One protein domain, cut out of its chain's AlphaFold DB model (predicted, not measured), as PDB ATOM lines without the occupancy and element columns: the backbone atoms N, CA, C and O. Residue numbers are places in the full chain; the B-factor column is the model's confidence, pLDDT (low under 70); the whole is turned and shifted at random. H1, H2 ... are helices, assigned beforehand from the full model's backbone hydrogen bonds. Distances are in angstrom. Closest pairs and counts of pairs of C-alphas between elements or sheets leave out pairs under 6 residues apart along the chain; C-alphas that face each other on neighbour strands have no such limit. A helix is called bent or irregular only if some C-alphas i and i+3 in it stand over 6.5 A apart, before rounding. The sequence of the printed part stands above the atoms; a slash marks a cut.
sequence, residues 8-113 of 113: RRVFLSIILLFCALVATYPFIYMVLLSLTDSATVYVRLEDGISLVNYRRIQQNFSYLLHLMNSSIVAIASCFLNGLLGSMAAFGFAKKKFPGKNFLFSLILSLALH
ATOM      1  N   ARG A   8      75.333 211.841 216.508       76.31
ATOM      2  CA  ARG A   8      74.629 213.048 216.956       76.31
ATOM      3  C   ARG A   8      74.621 213.201 218.480       76.31
ATOM      4  O   ARG A   8      74.734 214.317 218.973       76.31
ATOM      5  N   ARG A   9      74.488 212.104 219.234       78.81
ATOM      6  CA  ARG A   9      74.513 212.129 220.706       78.81
ATOM      7  C   ARG A   9      75.911 212.415 221.232       78.81
ATOM      8  O   ARG A   9      76.029 213.224 222.136       78.81
ATOM      9  N   VAL A  10      76.944 211.818 220.638       83.94
ATOM     10  CA  VAL A  10      78.342 212.086 221.016       83.94
ATOM     11  C   VAL A  10      78.691 213.554 220.760       83.94
ATOM     12  O   VAL A  10      79.218 214.221 221.644       83.94
ATOM     13  N   PHE A  11      78.297 214.092 219.602       86.56
ATOM     14  CA  PHE A  11      78.471 215.507 219.274       86.56
ATOM     15  C   PHE A  11      77.737 216.439 220.256       86.56
ATOM     16  O   PHE A  11      78.335 217.373 220.787       86.56
ATOM     17  N   LEU A  12      76.468 216.149 220.567       87.69
ATOM     18  CA  LEU A  12      75.697 216.892 221.573       87.69
ATOM     19  C   LEU A  12      76.337 216.817 222.965       87.69
ATOM     20  O   LEU A  12      76.385 217.825 223.661       87.69
ATOM     21  N   SER A  13      76.843 215.651 223.371       86.75
ATOM     22  CA  SER A  13      77.526 215.475 224.654       86.75
ATOM     23  C   SER A  13      78.818 216.287 224.740       86.75
ATOM     24  O   SER A  13      79.070 216.885 225.780       86.75
ATOM     25  N   ILE A  14      79.604 216.363 223.661       90.69
ATOM     26  CA  ILE A  14      80.823 217.186 223.609       90.69
ATOM     27  C   ILE A  14      80.476 218.675 223.715       90.69
ATOM     28  O   ILE A  14      81.111 219.395 224.481       90.69
ATOM     29  N   ILE A  15      79.438 219.134 223.007       91.94
ATOM     30  CA  ILE A  15      78.963 220.525 223.101       91.94
ATOM     31  C   ILE A  15      78.466 220.839 224.513       91.94
ATOM     32  O   ILE A  15      78.824 221.870 225.071       91.94
ATOM     33  N   LEU A  16      77.672 219.948 225.111       88.19
ATOM     34  CA  LEU A  16      77.196 220.100 226.486       88.19
ATOM     35  C   LEU A  16      78.358 220.156 227.483       88.19
ATOM     36  O   LEU A  16      78.332 220.994 228.379       88.19
ATOM     37  N   LEU A  17      79.383 219.316 227.308       90.19
ATOM     38  CA  LEU A  17      80.588 219.335 228.136       90.19
ATOM     39  C   LEU A  17      81.333 220.670 227.993       90.19
ATOM     40  O   LEU A  17      81.702 221.275 228.993       90.19
ATOM     41  N   PHE A  18      81.509 221.158 226.764       91.94
ATOM     42  CA  PHE A  18      82.158 222.441 226.505       91.94
ATOM     43  C   PHE A  18      81.376 223.610 227.120       91.94
ATOM     44  O   PHE A  18      81.950 224.415 227.851       91.94
ATOM     45  N   CYS A  19      80.058 223.667 226.909       88.19
ATOM     46  CA  CYS A  19      79.193 224.668 227.533       88.19
ATOM     47  C   CYS A  19      79.243 224.592 229.064       88.19
ATOM     48  O   CYS A  19      79.300 225.630 229.718       88.19
ATOM     49  N   ALA A  20      79.261 223.388 229.642       88.38
ATOM     50  CA  ALA A  20      79.390 223.206 231.084       88.38
ATOM     51  C   ALA A  20      80.737 223.728 231.604       88.38
ATOM     52  O   ALA A  20      80.767 224.412 232.626       88.38
ATOM     53  N   LEU A  21      81.841 223.474 230.896       88.88
ATOM     54  CA  LEU A  21      83.163 223.987 231.266       88.88
ATOM     55  C   LEU A  21      83.219 225.517 231.198       88.88
ATOM     56  O   LEU A  21      83.672 226.149 232.152       88.88
ATOM     57  N   VAL A  22      82.700 226.120 230.124       90.00
ATOM     58  CA  VAL A  22      82.628 227.584 229.978       90.00
ATOM     59  C   VAL A  22      81.745 228.205 231.062       90.00
ATOM     60  O   VAL A  22      82.116 229.216 231.650       90.00
ATOM     61  N   ALA A  23      80.611 227.579 231.384       86.44
ATOM     62  CA  ALA A  23      79.729 228.034 232.454       86.44
ATOM     63  C   ALA A  23      80.354 227.872 233.849       86.44
ATOM     64  O   ALA A  23      80.068 228.675 234.732       86.44
ATOM     65  N   THR A  24      81.218 226.872 234.054       86.62
ATOM     66  CA  THR A  24      81.888 226.617 235.342       86.62
ATOM     67  C   THR A  24      83.120 227.506 235.543       86.62
ATOM     68  O   THR A  24      83.475 227.817 236.679       86.62
ATOM     69  N   TYR A  25      83.752 227.975 234.463       83.31
ATOM     70  CA  TYR A  25      84.903 228.880 234.509       83.31
ATOM     71  C   TYR A  25      84.722 230.105 235.438       83.31
ATOM     72  O   TYR A  25      85.569 230.298 236.315       83.31
ATOM     73  N   PRO A  26      83.634 230.904 235.353       82.12
ATOM     74  CA  PRO A  26      83.436 232.041 236.256       82.12
ATOM     75  C   PRO A  26      83.256 231.626 237.723       82.12
ATOM     76  O   PRO A  26      83.644 232.378 238.614       82.12
ATOM     77  N   PHE A  27      82.728 230.428 238.000       79.88
ATOM     78  CA  PHE A  27      82.623 229.916 239.370       79.88
ATOM     79  C   PHE A  27      83.997 229.583 239.946       79.88
ATOM     80  O   PHE A  27      84.285 229.955 241.081       79.88
ATOM     81  N   ILE A  28      84.865 228.941 239.161       77.81
ATOM     82  CA  ILE A  28      86.244 228.647 239.577       77.81
ATOM     83  C   ILE A  28      87.001 229.956 239.836       77.81
ATOM     84  O   ILE A  28      87.680 230.079 240.856       77.81
ATOM     85  N   TYR A  29      86.825 230.955 238.965       77.00
ATOM     86  CA  TYR A  29      87.403 232.287 239.155       77.00
ATOM     87  C   TYR A  29      86.882 232.972 240.428       77.00
ATOM     88  O   TYR A  29      87.676 233.518 241.190       77.00
ATOM     89  N   MET A  30      85.576 232.893 240.713       74.88
ATOM     90  CA  MET A  30      84.999 233.421 241.957       74.88
ATOM     91  C   MET A  30      85.567 232.747 243.205       74.88
ATOM     92  O   MET A  30      85.843 233.433 244.187       74.88
ATOM     93  N   VAL A  31      85.753 231.425 243.183       71.81
ATOM     94  CA  VAL A  31      86.346 230.699 244.313       71.81
ATOM     95  C   VAL A  31      87.788 231.155 244.528       71.81
ATOM     96  O   VAL A  31      88.136 231.542 245.637       71.81
ATOM     97  N   LEU A  32      88.607 231.212 243.474       68.38
ATOM     98  CA  LEU A  32      89.991 231.703 243.564       68.38
ATOM     99  C   LEU A  32      90.068 233.151 244.079       68.38
ATOM    100  O   LEU A  32      90.893 233.454 244.943       68.38
ATOM    101  N   LEU A  33      89.176 234.027 243.607       65.69
ATOM    102  CA  LEU A  33      89.077 235.413 244.072       65.69
ATOM    103  C   LEU A  33      88.645 235.492 245.546       65.69
ATOM    104  O   LEU A  33      89.182 236.300 246.295       65.69
ATOM    105  N   SER A  34      87.735 234.621 245.990       64.31
ATOM    106  CA  SER A  34      87.313 234.537 247.395       64.31
ATOM    107  C   SER A  34      88.436 234.088 248.343       64.31
ATOM    108  O   SER A  34      88.352 234.365 249.540       64.31
ATOM    109  N   LEU A  35      89.460 233.384 247.843       60.47
ATOM    110  CA  LEU A  35      90.618 232.925 248.625       60.47
ATOM    111  C   LEU A  35      91.837 233.865 248.551       60.47
ATOM    112  O   LEU A  35      92.787 233.669 249.310       60.47
ATOM    113  N   THR A  36      91.826 234.866 247.669       55.31
ATOM    114  CA  THR A  36      92.943 235.808 247.485       55.31
ATOM    115  C   THR A  36      92.649 237.123 248.218       55.31
ATOM    116  O   THR A  36      91.556 237.675 248.109       55.31
ATOM    117  N   ASP A  37      93.618 237.645 248.974       53.03
ATOM    118  CA  ASP A  37      93.504 238.856 249.818       53.03
ATOM    119  C   ASP A  37      93.644 240.169 249.025       53.03
ATOM    120  O   ASP A  37      94.187 241.169 249.491       53.03
ATOM    121  N   SER A  38      93.165 240.187 247.785       46.94
ATOM    122  CA  SER A  38      93.257 241.367 246.938       46.94
ATOM    123  C   SER A  38      91.924 242.114 246.957       46.94
ATOM    124  O   SER A  38      90.920 241.646 246.431       46.94
ATOM    125  N   ALA A  39      91.922 243.341 247.489       50.28
ATOM    126  CA  ALA A  39      90.843 244.325 247.308       50.28
ATOM    127  C   ALA A  39      90.684 244.787 245.837       50.28
ATOM    128  O   ALA A  39      89.984 245.754 245.537       50.28
ATOM    129  N   THR A  40      91.360 244.110 244.911       50.50
ATOM    130  CA  THR A  40      91.387 244.345 243.477       50.50
ATOM    131  C   THR A  40      90.907 243.086 242.756       50.50
ATOM    132  O   THR A  40      91.217 241.963 243.135       50.50
ATOM    133  N   VAL A  41      90.148 243.276 241.673       53.56
ATOM    134  CA  VAL A  41      89.476 242.228 240.871       53.56
ATOM    135  C   VAL A  41      90.458 241.287 240.138       53.56
ATOM    136  O   VAL A  41      90.044 240.360 239.443       53.56
ATOM    137  N   TYR A  42      91.768 241.497 240.297       54.00
ATOM    138  CA  TYR A  42      92.824 240.765 239.608       54.00
ATOM    139  C   TYR A  42      93.500 239.779 240.558       54.00
ATOM    140  O   TYR A  42      94.199 240.187 241.481       54.00
ATOM    141  N   VAL A  43      93.329 238.484 240.291       52.62
ATOM    142  CA  VAL A  43      94.051 237.411 240.985       52.62
ATOM    143  C   VAL A  43      95.530 237.498 240.595       52.62
ATOM    144  O   VAL A  43      95.918 237.065 239.509       52.62
ATOM    145  N   ARG A  44      96.364 238.090 241.455       53.38
ATOM    146  CA  ARG A  44      97.823 237.973 241.353       53.38
ATOM    147  C   ARG A  44      98.251 236.746 242.150       53.38
ATOM    148  O   ARG A  44      98.082 236.703 243.359       53.38
ATOM    149  N   LEU A  45      98.806 235.752 241.461       54.50
ATOM    150  CA  LEU A  45      99.289 234.490 242.045       54.50
ATOM    151  C   LEU A  45     100.523 234.656 242.960       54.50
ATOM    152  O   LEU A  45     100.966 233.678 243.553       54.50
ATOM    153  N   GLU A  46     101.092 235.862 243.053       50.66
ATOM    154  CA  GLU A  46     102.275 236.175 243.872       50.66
ATOM    155  C   GLU A  46     101.936 236.492 245.338       50.66
ATOM    156  O   GLU A  46     102.780 236.296 246.212       50.66
ATOM    157  N   ASP A  47     100.703 236.911 245.634       52.38
ATOM    158  CA  ASP A  47     100.252 237.178 246.999       52.38
ATOM    159  C   ASP A  47      99.644 235.885 247.562       52.38
ATOM    160  O   ASP A  47      98.564 235.456 247.161       52.38
ATOM    161  N   GLY A  48     100.385 235.202 248.438       53.00
ATOM    162  CA  GLY A  48     100.033 233.877 248.958       53.00
ATOM    163  C   GLY A  48      98.599 233.738 249.495       53.00
ATOM    164  O   GLY A  48      97.945 234.702 249.884       53.00
ATOM    165  N   ILE A  49      98.117 232.490 249.550       53.44
ATOM    166  CA  ILE A  49      96.766 232.130 250.014       53.44
ATOM    167  C   ILE A  49      96.551 232.670 251.436       53.44
ATOM    168  O   ILE A  49      97.098 232.138 252.403       53.44
ATOM    169  N   SER A  50      95.747 233.722 251.574       54.94
ATOM    170  CA  SER A  50      95.527 234.415 252.844       54.94
ATOM    171  C   SER A  50      94.064 234.277 253.269       54.94
ATOM    172  O   SER A  50      93.151 234.859 252.687       54.94
ATOM    173  N   LEU A  51      93.823 233.511 254.343       59.38
ATOM    174  CA  LEU A  51      92.502 233.341 254.976       59.38
ATOM    175  C   LEU A  51      92.018 234.595 255.741       59.38
ATOM    176  O   LEU A  51      91.007 234.554 256.451       59.38
ATOM    177  N   VAL A  52      92.722 235.722 255.620       57.81
ATOM    178  CA  VAL A  52      92.399 236.970 256.325       57.81
ATOM    179  C   VAL A  52      91.065 237.553 255.849       57.81
ATOM    180  O   VAL A  52      90.330 238.111 256.664       57.81
ATOM    181  N   ASN A  53      90.679 237.340 254.587       58.41
ATOM    182  CA  ASN A  53      89.412 237.837 254.048       58.41
ATOM    183  C   ASN A  53      88.188 237.181 254.722       58.41
ATOM    184  O   ASN A  53      87.250 237.873 255.116       58.41
ATOM    185  N   TYR A  54      88.239 235.870 254.994       57.66
ATOM    186  CA  TYR A  54      87.212 235.175 255.788       57.66
ATOM    187  C   TYR A  54      87.143 235.703 257.226       57.66
ATOM    188  O   TYR A  54      86.053 235.900 257.768       57.66
ATOM    189  N   ARG A  55      88.297 236.016 257.834       59.47
ATOM    190  CA  ARG A  55      88.347 236.618 259.175       59.47
ATOM    191  C   ARG A  55      87.772 238.043 259.181       59.47
ATOM    192  O   ARG A  55      87.070 238.403 260.123       59.47
ATOM    193  N   ARG A  56      87.997 238.825 258.119       59.38
ATOM    194  CA  ARG A  56      87.431 240.173 257.935       59.38
ATOM    195  C   ARG A  56      85.915 240.128 257.744       59.38
ATOM    196  O   ARG A  56      85.211 240.949 258.325       59.38
ATOM    197  N   ILE A  57      85.393 239.154 256.998       58.62
ATOM    198  CA  ILE A  57      83.944 238.942 256.834       58.62
ATOM    199  C   ILE A  57      83.297 238.579 258.178       58.62
ATOM    200  O   ILE A  57      82.250 239.123 258.520       58.62
ATOM    201  N   GLN A  58      83.946 237.731 258.981       57.88
ATOM    202  CA  GLN A  58      83.419 237.315 260.284       57.88
ATOM    203  C   GLN A  58      83.473 238.419 261.358       57.88
ATOM    204  O   GLN A  58      82.660 238.411 262.280       57.88
ATOM    205  N   GLN A  59      84.378 239.394 261.231       60.81
ATOM    206  CA  GLN A  59      84.410 240.589 262.089       60.81
ATOM    207  C   GLN A  59      83.347 241.636 261.712       60.81
ATOM    208  O   GLN A  59      82.977 242.462 262.545       60.81
ATOM    209  N   ASN A  60      82.819 241.593 260.485       61.69
ATOM    210  CA  ASN A  60      81.749 242.479 260.036       61.69
ATOM    211  C   ASN A  60      80.380 241.870 260.366       61.69
ATOM    212  O   ASN A  60      79.764 241.191 259.545       61.69
ATOM    213  N   PHE A  61      79.881 242.162 261.568       61.56
ATOM    214  CA  PHE A  61      78.572 241.700 262.058       61.56
ATOM    215  C   PHE A  61      77.417 241.997 261.074       61.56
ATOM    216  O   PHE A  61      76.478 241.209 260.945       61.56
ATOM    217  N   SER A  62      77.517 243.093 260.312       70.19
ATOM    218  CA  SER A  62      76.535 243.482 259.295       70.19
ATOM    219  C   SER A  62      76.402 242.466 258.154       70.19
ATOM    220  O   SER A  62      75.298 242.261 257.662       70.19
ATOM    221  N   TYR A  63      77.477 241.783 257.743       69.75
ATOM    222  CA  TYR A  63      77.418 240.834 256.622       69.75
ATOM    223  C   TYR A  63      76.552 239.611 256.951       69.75
ATOM    224  O   TYR A  63      75.693 239.225 256.157       69.75
ATOM    225  N   LEU A  64      76.713 239.048 258.155       74.19
ATOM    226  CA  LEU A  64      75.889 237.928 258.616       74.19
ATOM    227  C   LEU A  64      74.411 238.334 258.725       74.19
ATOM    228  O   LEU A  64      73.533 237.588 258.296       74.19
ATOM    229  N   LEU A  65      74.140 239.543 259.228       80.94
ATOM    230  CA  LEU A  65      72.792 240.113 259.279       80.94
ATOM    231  C   LEU A  65      72.181 240.274 257.880       80.94
ATOM    232  O   LEU A  65      71.024 239.915 257.680       80.94
ATOM    233  N   HIS A  66      72.937 240.753 256.889       81.00
ATOM    234  CA  HIS A  66      72.448 240.866 255.510       81.00
ATOM    235  C   HIS A  66      72.149 239.505 254.869       81.00
ATOM    236  O   HIS A  66      71.149 239.379 254.155       81.00
ATOM    237  N   LEU A  67      72.957 238.479 255.158       83.38
ATOM    238  CA  LEU A  67      72.684 237.104 254.731       83.38
ATOM    239  C   LEU A  67      71.415 236.545 255.392       83.38
ATOM    240  O   LEU A  67      70.567 235.963 254.710       83.38
ATOM    241  N   MET A  68      71.242 236.754 256.699       85.12
ATOM    242  CA  MET A  68      70.039 236.327 257.423       85.12
ATOM    243  C   MET A  68      68.787 237.056 256.928       85.12
ATOM    244  O   MET A  68      67.778 236.422 256.637       85.12
ATOM    245  N   ASN A  69      68.854 238.373 256.739       89.69
ATOM    246  CA  ASN A  69      67.727 239.151 256.231       89.69
ATOM    247  C   ASN A  69      67.325 238.699 254.822       89.69
ATOM    248  O   ASN A  69      66.153 238.428 254.572       89.69
ATOM    249  N   SER A  70      68.294 238.552 253.916       90.81
ATOM    250  CA  SER A  70      68.022 238.111 252.541       90.81
ATOM    251  C   SER A  70      67.454 236.691 252.492       90.81
ATOM    252  O   SER A  70      66.533 236.429 251.724       90.81
ATOM    253  N   SER A  71      67.960 235.777 253.327       91.88
ATOM    254  CA  SER A  71      67.459 234.396 253.383       91.88
ATOM    255  C   SER A  71      66.046 234.312 253.955       91.88
ATOM    256  O   SER A  71      65.203 233.636 253.367       91.88
ATOM    257  N   ILE A  72      65.743 235.049 255.030       93.81
ATOM    258  CA  ILE A  72      64.385 235.132 255.583       93.81
ATOM    259  C   ILE A  72      63.419 235.679 254.528       93.81
ATOM    260  O   ILE A  72      62.370 235.080 254.293       93.81
ATOM    261  N   VAL A  73      63.784 236.770 253.848       94.12
ATOM    262  CA  VAL A  73      62.949 237.368 252.796       94.12
ATOM    263  C   VAL A  73      62.753 236.402 251.628       94.12
ATOM    264  O   VAL A  73      61.626 236.255 251.154       94.12
ATOM    265  N   ALA A  74      63.802 235.707 251.180       93.31
ATOM    266  CA  ALA A  74      63.711 234.739 250.089       93.31
ATOM    267  C   ALA A  74      62.796 233.556 250.440       93.31
ATOM    268  O   ALA A  74      61.928 233.194 249.643       93.31
ATOM    269  N   ILE A  75      62.940 232.988 251.642       95.12
ATOM    270  CA  ILE A  75      62.116 231.867 252.115       95.12
ATOM    271  C   ILE A  75      60.661 232.308 252.271       95.12
ATOM    272  O   ILE A  75      59.762 231.644 251.752       95.12
ATOM    273  N   ALA A  76      60.424 233.442 252.935       95.38
ATOM    274  CA  ALA A  76      59.084 233.983 253.121       95.38
ATOM    275  C   ALA A  76      58.409 234.274 251.774       95.38
ATOM    276  O   ALA A  76      57.260 233.890 251.566       95.38
ATOM    277  N   SER A  77      59.134 234.881 250.833       93.25
ATOM    278  CA  SER A  77      58.610 235.186 249.498       93.25
ATOM    279  C   SER A  77      58.310 233.918 248.705       93.25
ATOM    280  O   SER A  77      57.253 233.824 248.093       93.25
ATOM    281  N   CYS A  78      59.195 232.920 248.738       94.62
ATOM    282  CA  CYS A  78      58.967 231.643 248.064       94.62
ATOM    283  C   CYS A  78      57.732 230.929 248.632       94.62
ATOM    284  O   CYS A  78      56.866 230.491 247.872       94.62
ATOM    285  N   PHE A  79      57.608 230.881 249.960       95.94
ATOM    286  CA  PHE A  79      56.476 230.252 250.632       95.94
ATOM    287  C   PHE A  79      55.159 230.976 250.344       95.94
ATOM    288  O   PHE A  79      54.187 230.339 249.942       95.94
ATOM    289  N   LEU A  80      55.122 232.303 250.497       94.69
ATOM    290  CA  LEU A  80      53.926 233.099 250.225       94.69
ATOM    291  C   LEU A  80      53.536 233.037 248.750       94.69
ATOM    292  O   LEU A  80      52.359 232.863 248.450       94.69
ATOM    293  N   ASN A  81      54.498 233.118 247.832       93.38
ATOM    294  CA  ASN A  81      54.222 233.016 246.403       93.38
ATOM    295  C   ASN A  81      53.692 231.620 246.035       93.38
ATOM    296  O   ASN A  81      52.702 231.503 245.319       93.38
ATOM    297  N   GLY A  82      54.279 230.555 246.589       92.94
ATOM    298  CA  GLY A  82      53.775 229.192 246.413       92.94
ATOM    299  C   GLY A  82      52.371 229.003 246.994       92.94
ATOM    300  O   GLY A  82      51.497 228.440 246.332       92.94
ATOM    301  N   LEU A  83      52.115 229.523 248.198       94.38
ATOM    302  CA  LEU A  83      50.814 229.436 248.856       94.38
ATOM    303  C   LEU A  83      49.747 230.202 248.066       94.38
ATOM    304  O   LEU A  83      48.749 229.611 247.657       94.38
ATOM    305  N   LEU A  84      49.978 231.485 247.784       91.44
ATOM    306  CA  LEU A  84      49.054 232.331 247.030       91.44
ATOM    307  C   LEU A  84      48.849 231.808 245.607       91.44
ATOM    308  O   LEU A  84      47.713 231.743 245.141       91.44
ATOM    309  N   GLY A  85      49.922 231.369 244.946       87.38
ATOM    310  CA  GLY A  85      49.871 230.760 243.621       87.38
ATOM    311  C   GLY A  85      49.038 229.481 243.607       87.38
ATOM    312  O   GLY A  85      48.174 229.322 242.746       87.38
ATOM    313  N   SER A  86      49.220 228.597 244.594       87.75
ATOM    314  CA  SER A  86      48.434 227.362 244.717       87.75
ATOM    315  C   SER A  86      46.957 227.635 245.020       87.75
ATOM    316  O   SER A  86      46.085 227.022 244.404       87.75
ATOM    317  N   MET A  87      46.654 228.600 245.896       86.69
ATOM    318  CA  MET A  87      45.282 229.011 246.213       86.69
ATOM    319  C   MET A  87      44.594 229.656 245.006       86.69
ATOM    320  O   MET A  87      43.439 229.334 244.714       86.69
ATOM    321  N   ALA A  88      45.303 230.518 244.271       83.69
ATOM    322  CA  ALA A  88      44.814 231.108 243.034       83.69
ATOM    323  C   ALA A  88      44.549 230.014 241.993       83.69
ATOM    324  O   ALA A  88      43.425 229.905 241.502       83.69
ATOM    325  N   ALA A  89      45.530 229.149 241.720       82.25
ATOM    326  CA  ALA A  89      45.403 228.039 240.777       82.25
ATOM    327  C   ALA A  89      44.228 227.112 241.133       82.25
ATOM    328  O   ALA A  89      43.442 226.742 240.259       82.25
ATOM    329  N   PHE A  90      44.045 226.796 242.417       83.38
ATOM    330  CA  PHE A  90      42.916 226.000 242.892       83.38
ATOM    331  C   PHE A  90      41.572 226.716 242.698       83.38
ATOM    332  O   PHE A  90      40.598 226.098 242.262       83.38
ATOM    333  N   GLY A  91      41.518 228.027 242.953       81.81
ATOM    334  CA  GLY A  91      40.357 228.870 242.666       81.81
ATOM    335  C   GLY A  91      39.982 228.869 241.179       81.81
ATOM    336  O   GLY A  91      38.812 228.664 240.852       81.81
ATOM    337  N   PHE A  92      40.963 229.005 240.284       74.94
ATOM    338  CA  PHE A  92      40.775 228.912 238.828       74.94
ATOM    339  C   PHE A  92      40.342 227.518 238.358       74.94
ATOM    340  O   PHE A  92      39.525 227.412 237.438       74.94
ATOM    341  N   ALA A  93      40.878 226.456 238.967       77.62
ATOM    342  CA  ALA A  93      40.592 225.077 238.580       77.62
ATOM    343  C   ALA A  93      39.212 224.603 239.062       77.62
ATOM    344  O   ALA A  93      38.476 223.977 238.296       77.62
ATOM    345  N   LYS A  94      38.841 224.896 240.317       68.94
ATOM    346  CA  LYS A  94      37.626 224.346 240.941       68.94
ATOM    347  C   LYS A  94      36.406 225.265 240.861       68.94
ATOM    348  O   LYS A  94      35.290 224.758 240.761       68.94
ATOM    349  N   LYS A  95      36.569 226.595 240.898       64.81
ATOM    350  CA  LYS A  95      35.439 227.535 240.784       64.81
ATOM    351  C   LYS A  95      35.282 228.020 239.340       64.81
ATOM    352  O   LYS A  95      36.144 228.695 238.790       64.81
ATOM    353  N   LYS A  96      34.118 227.752 238.740       62.44
ATOM    354  CA  LYS A  96      33.664 228.430 237.514       62.44
ATOM    355  C   LYS A  96      33.070 229.788 237.901       62.44
ATOM    356  O   LYS A  96      31.862 229.904 238.069       62.44
ATOM    357  N   PHE A  97      33.917 230.788 238.130       66.81
ATOM    358  CA  PHE A  97      33.460 232.143 238.438       66.81
ATOM    359  C   PHE A  97      33.203 232.957 237.153       66.81
ATOM    360  O   PHE A  97      33.941 232.805 236.170       66.81
ATOM    361  N   PRO A  98      32.172 233.824 237.134       58.56
ATOM    362  CA  PRO A  98      31.950 234.755 236.031       58.56
ATOM    363  C   PRO A  98      33.116 235.759 235.996       58.56
ATOM    364  O   PRO A  98      33.349 236.467 236.968       58.56
ATOM    365  N   GLY A  99      33.911 235.754 234.916       71.56
ATOM    366  CA  GLY A  99      35.148 236.550 234.780       71.56
ATOM    367  C   GLY A  99      36.438 235.744 234.552       71.56
ATOM    368  O   GLY A  99      37.485 236.327 234.275       71.56
ATOM    369  N   LYS A 100      36.378 234.402 234.590       70.12
ATOM    370  CA  LYS A 100      37.541 233.510 234.387       70.12
ATOM    371  C   LYS A 100      38.305 233.765 233.086       70.12
ATOM    372  O   LYS A 100      39.528 233.707 233.082       70.12
ATOM    373  N   ASN A 101      37.596 234.073 232.002       73.31
ATOM    374  CA  ASN A 101      38.209 234.270 230.685       73.31
ATOM    375  C   ASN A 101      39.053 235.555 230.616       73.31
ATOM    376  O   ASN A 101      40.095 235.552 229.970       73.31
ATOM    377  N   PHE A 102      38.647 236.622 231.314       78.31
ATOM    378  CA  PHE A 102      39.407 237.876 231.368       78.31
ATOM    379  C   PHE A 102      40.715 237.695 232.144       78.31
ATOM    380  O   PHE A 102      41.788 238.015 231.641       78.31
ATOM    381  N   LEU A 103      40.637 237.092 233.334       77.00
ATOM    382  CA  LEU A 103      41.819 236.808 234.143       77.00
ATOM    383  C   LEU A 103      42.760 235.788 233.481       77.00
ATOM    384  O   LEU A 103      43.974 235.945 233.561       77.00
ATOM    385  N   PHE A 104      42.224 234.775 232.793       76.00
ATOM    386  CA  PHE A 104      43.042 233.825 232.033       76.00
ATOM    387  C   PHE A 104      43.782 234.509 230.875       76.00
ATOM    388  O   PHE A 104      44.971 234.271 230.699       76.00
ATOM    389  N   SER A 105      43.108 235.399 230.136       78.75
ATOM    390  CA  SER A 105      43.731 236.189 229.065       78.75
ATOM    391  C   SER A 105      44.833 237.112 229.596       78.75
ATOM    392  O   SER A 105      45.911 237.180 229.012       78.75
ATOM    393  N   LEU A 106      44.608 237.762 230.745       82.19
ATOM    394  CA  LEU A 106      45.606 238.613 231.396       82.19
ATOM    395  C   LEU A 106      46.861 237.818 231.789       82.19
ATOM    396  O   LEU A 106      47.969 238.246 231.485       82.19
ATOM    397  N   ILE A 107      46.690 236.648 232.418       81.31
ATOM    398  CA  ILE A 107      47.806 235.760 232.785       81.31
ATOM    399  C   ILE A 107      48.557 235.300 231.533       81.31
ATOM    400  O   ILE A 107      49.784 235.315 231.524       81.31
ATOM    401  N   LEU A 108      47.837 234.920 230.473       81.00
ATOM    402  CA  LEU A 108      48.451 234.496 229.216       81.00
ATOM    403  C   LEU A 108      49.249 235.638 228.571       81.00
ATOM    404  O   LEU A 108      50.365 235.417 228.121       81.00
ATOM    405  N   SER A 109      48.706 236.857 228.572       85.44
ATOM    406  CA  SER A 109      49.385 238.046 228.047       85.44
ATOM    407  C   SER A 109      50.638 238.399 228.843       85.44
ATOM    408  O   SER A 109      51.609 238.852 228.248       85.44
ATOM    409  N   LEU A 110      50.616 238.213 230.165       85.06
ATOM    410  CA  LEU A 110      51.777 238.444 231.024       85.06
ATOM    411  C   LEU A 110      52.841 237.355 230.868       85.06
ATOM    412  O   LEU A 110      54.017 237.657 230.963       85.06
ATOM    413  N   ALA A 111      52.440 236.099 230.662       75.81
ATOM    414  CA  ALA A 111      53.366 234.977 230.497       75.81
ATOM    415  C   ALA A 111      53.996 234.913 229.095       75.81
ATOM    416  O   ALA A 111      55.028 234.270 228.917       75.81
ATOM    417  N   LEU A 112      53.343 235.518 228.099       75.06
ATOM    418  CA  LEU A 112      53.826 235.588 226.720       75.06
ATOM    419  C   LEU A 112      54.725 236.816 226.464       75.06
ATOM    420  O   LEU A 112      55.329 236.893 225.396       75.06
ATOM    421  N   HIS A 113      54.797 237.761 227.408       51.59
ATOM    422  CA  HIS A 113      55.713 238.905 227.384       51.59
ATOM    423  C   HIS A 113      56.957 238.606 228.222       51.59
ATOM    424  O   HIS A 113      58.070 238.883 227.724       51.59
TER     425      HIS A 113
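AT A GLANCE: This is residues 8 to 113 of the 113 residues of an uncharacterized protein of Firmicutes bacterium (UniProt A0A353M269). Bent H1 and long H3 form the arms of an open V, with the loop of residues 36 to 51 and short H2 at the corner; H4 folds back from H3's far end. The printed part has 106 residues with four named helices, H1 to H4, and no named strand: all helix. It is extended, radius of gyration of the C-alphas 24.0 A, spans 70 by 51 by 20 A.

IN THESE COORDINATES: H1, residues 8 to 35, assigned as one helix by its hydrogen bonds, is bent: C-alphas 23 and 26 are 6.7 A apart. Its arms are H1a, 8 to 23, from C-alpha 8 at (74.629, 213.048, 216.956), and H1b, 26 to 35. H2 is 52 to 59, H3 61 to 94, 49.2 A, H4 100 to 111, ending at C-alpha 111 (53.366, 234.977, 230.497).

HOW THE PARTS SIT: H1b and H2 are close but not clearly touching, closest C-alphas Leu 35 and Asn 53, 7.4 A. H3 and H4 run opposite ways, a steep tilt of 39 degrees. In H1a, H1b, H2, H3 and H4 every O i to N i+4 pair is within hydrogen-bond range.

THE WHOLE: The printed part has no cut. Link H1 to H2 is long. Residues 32 to 61 are under pLDDT 70.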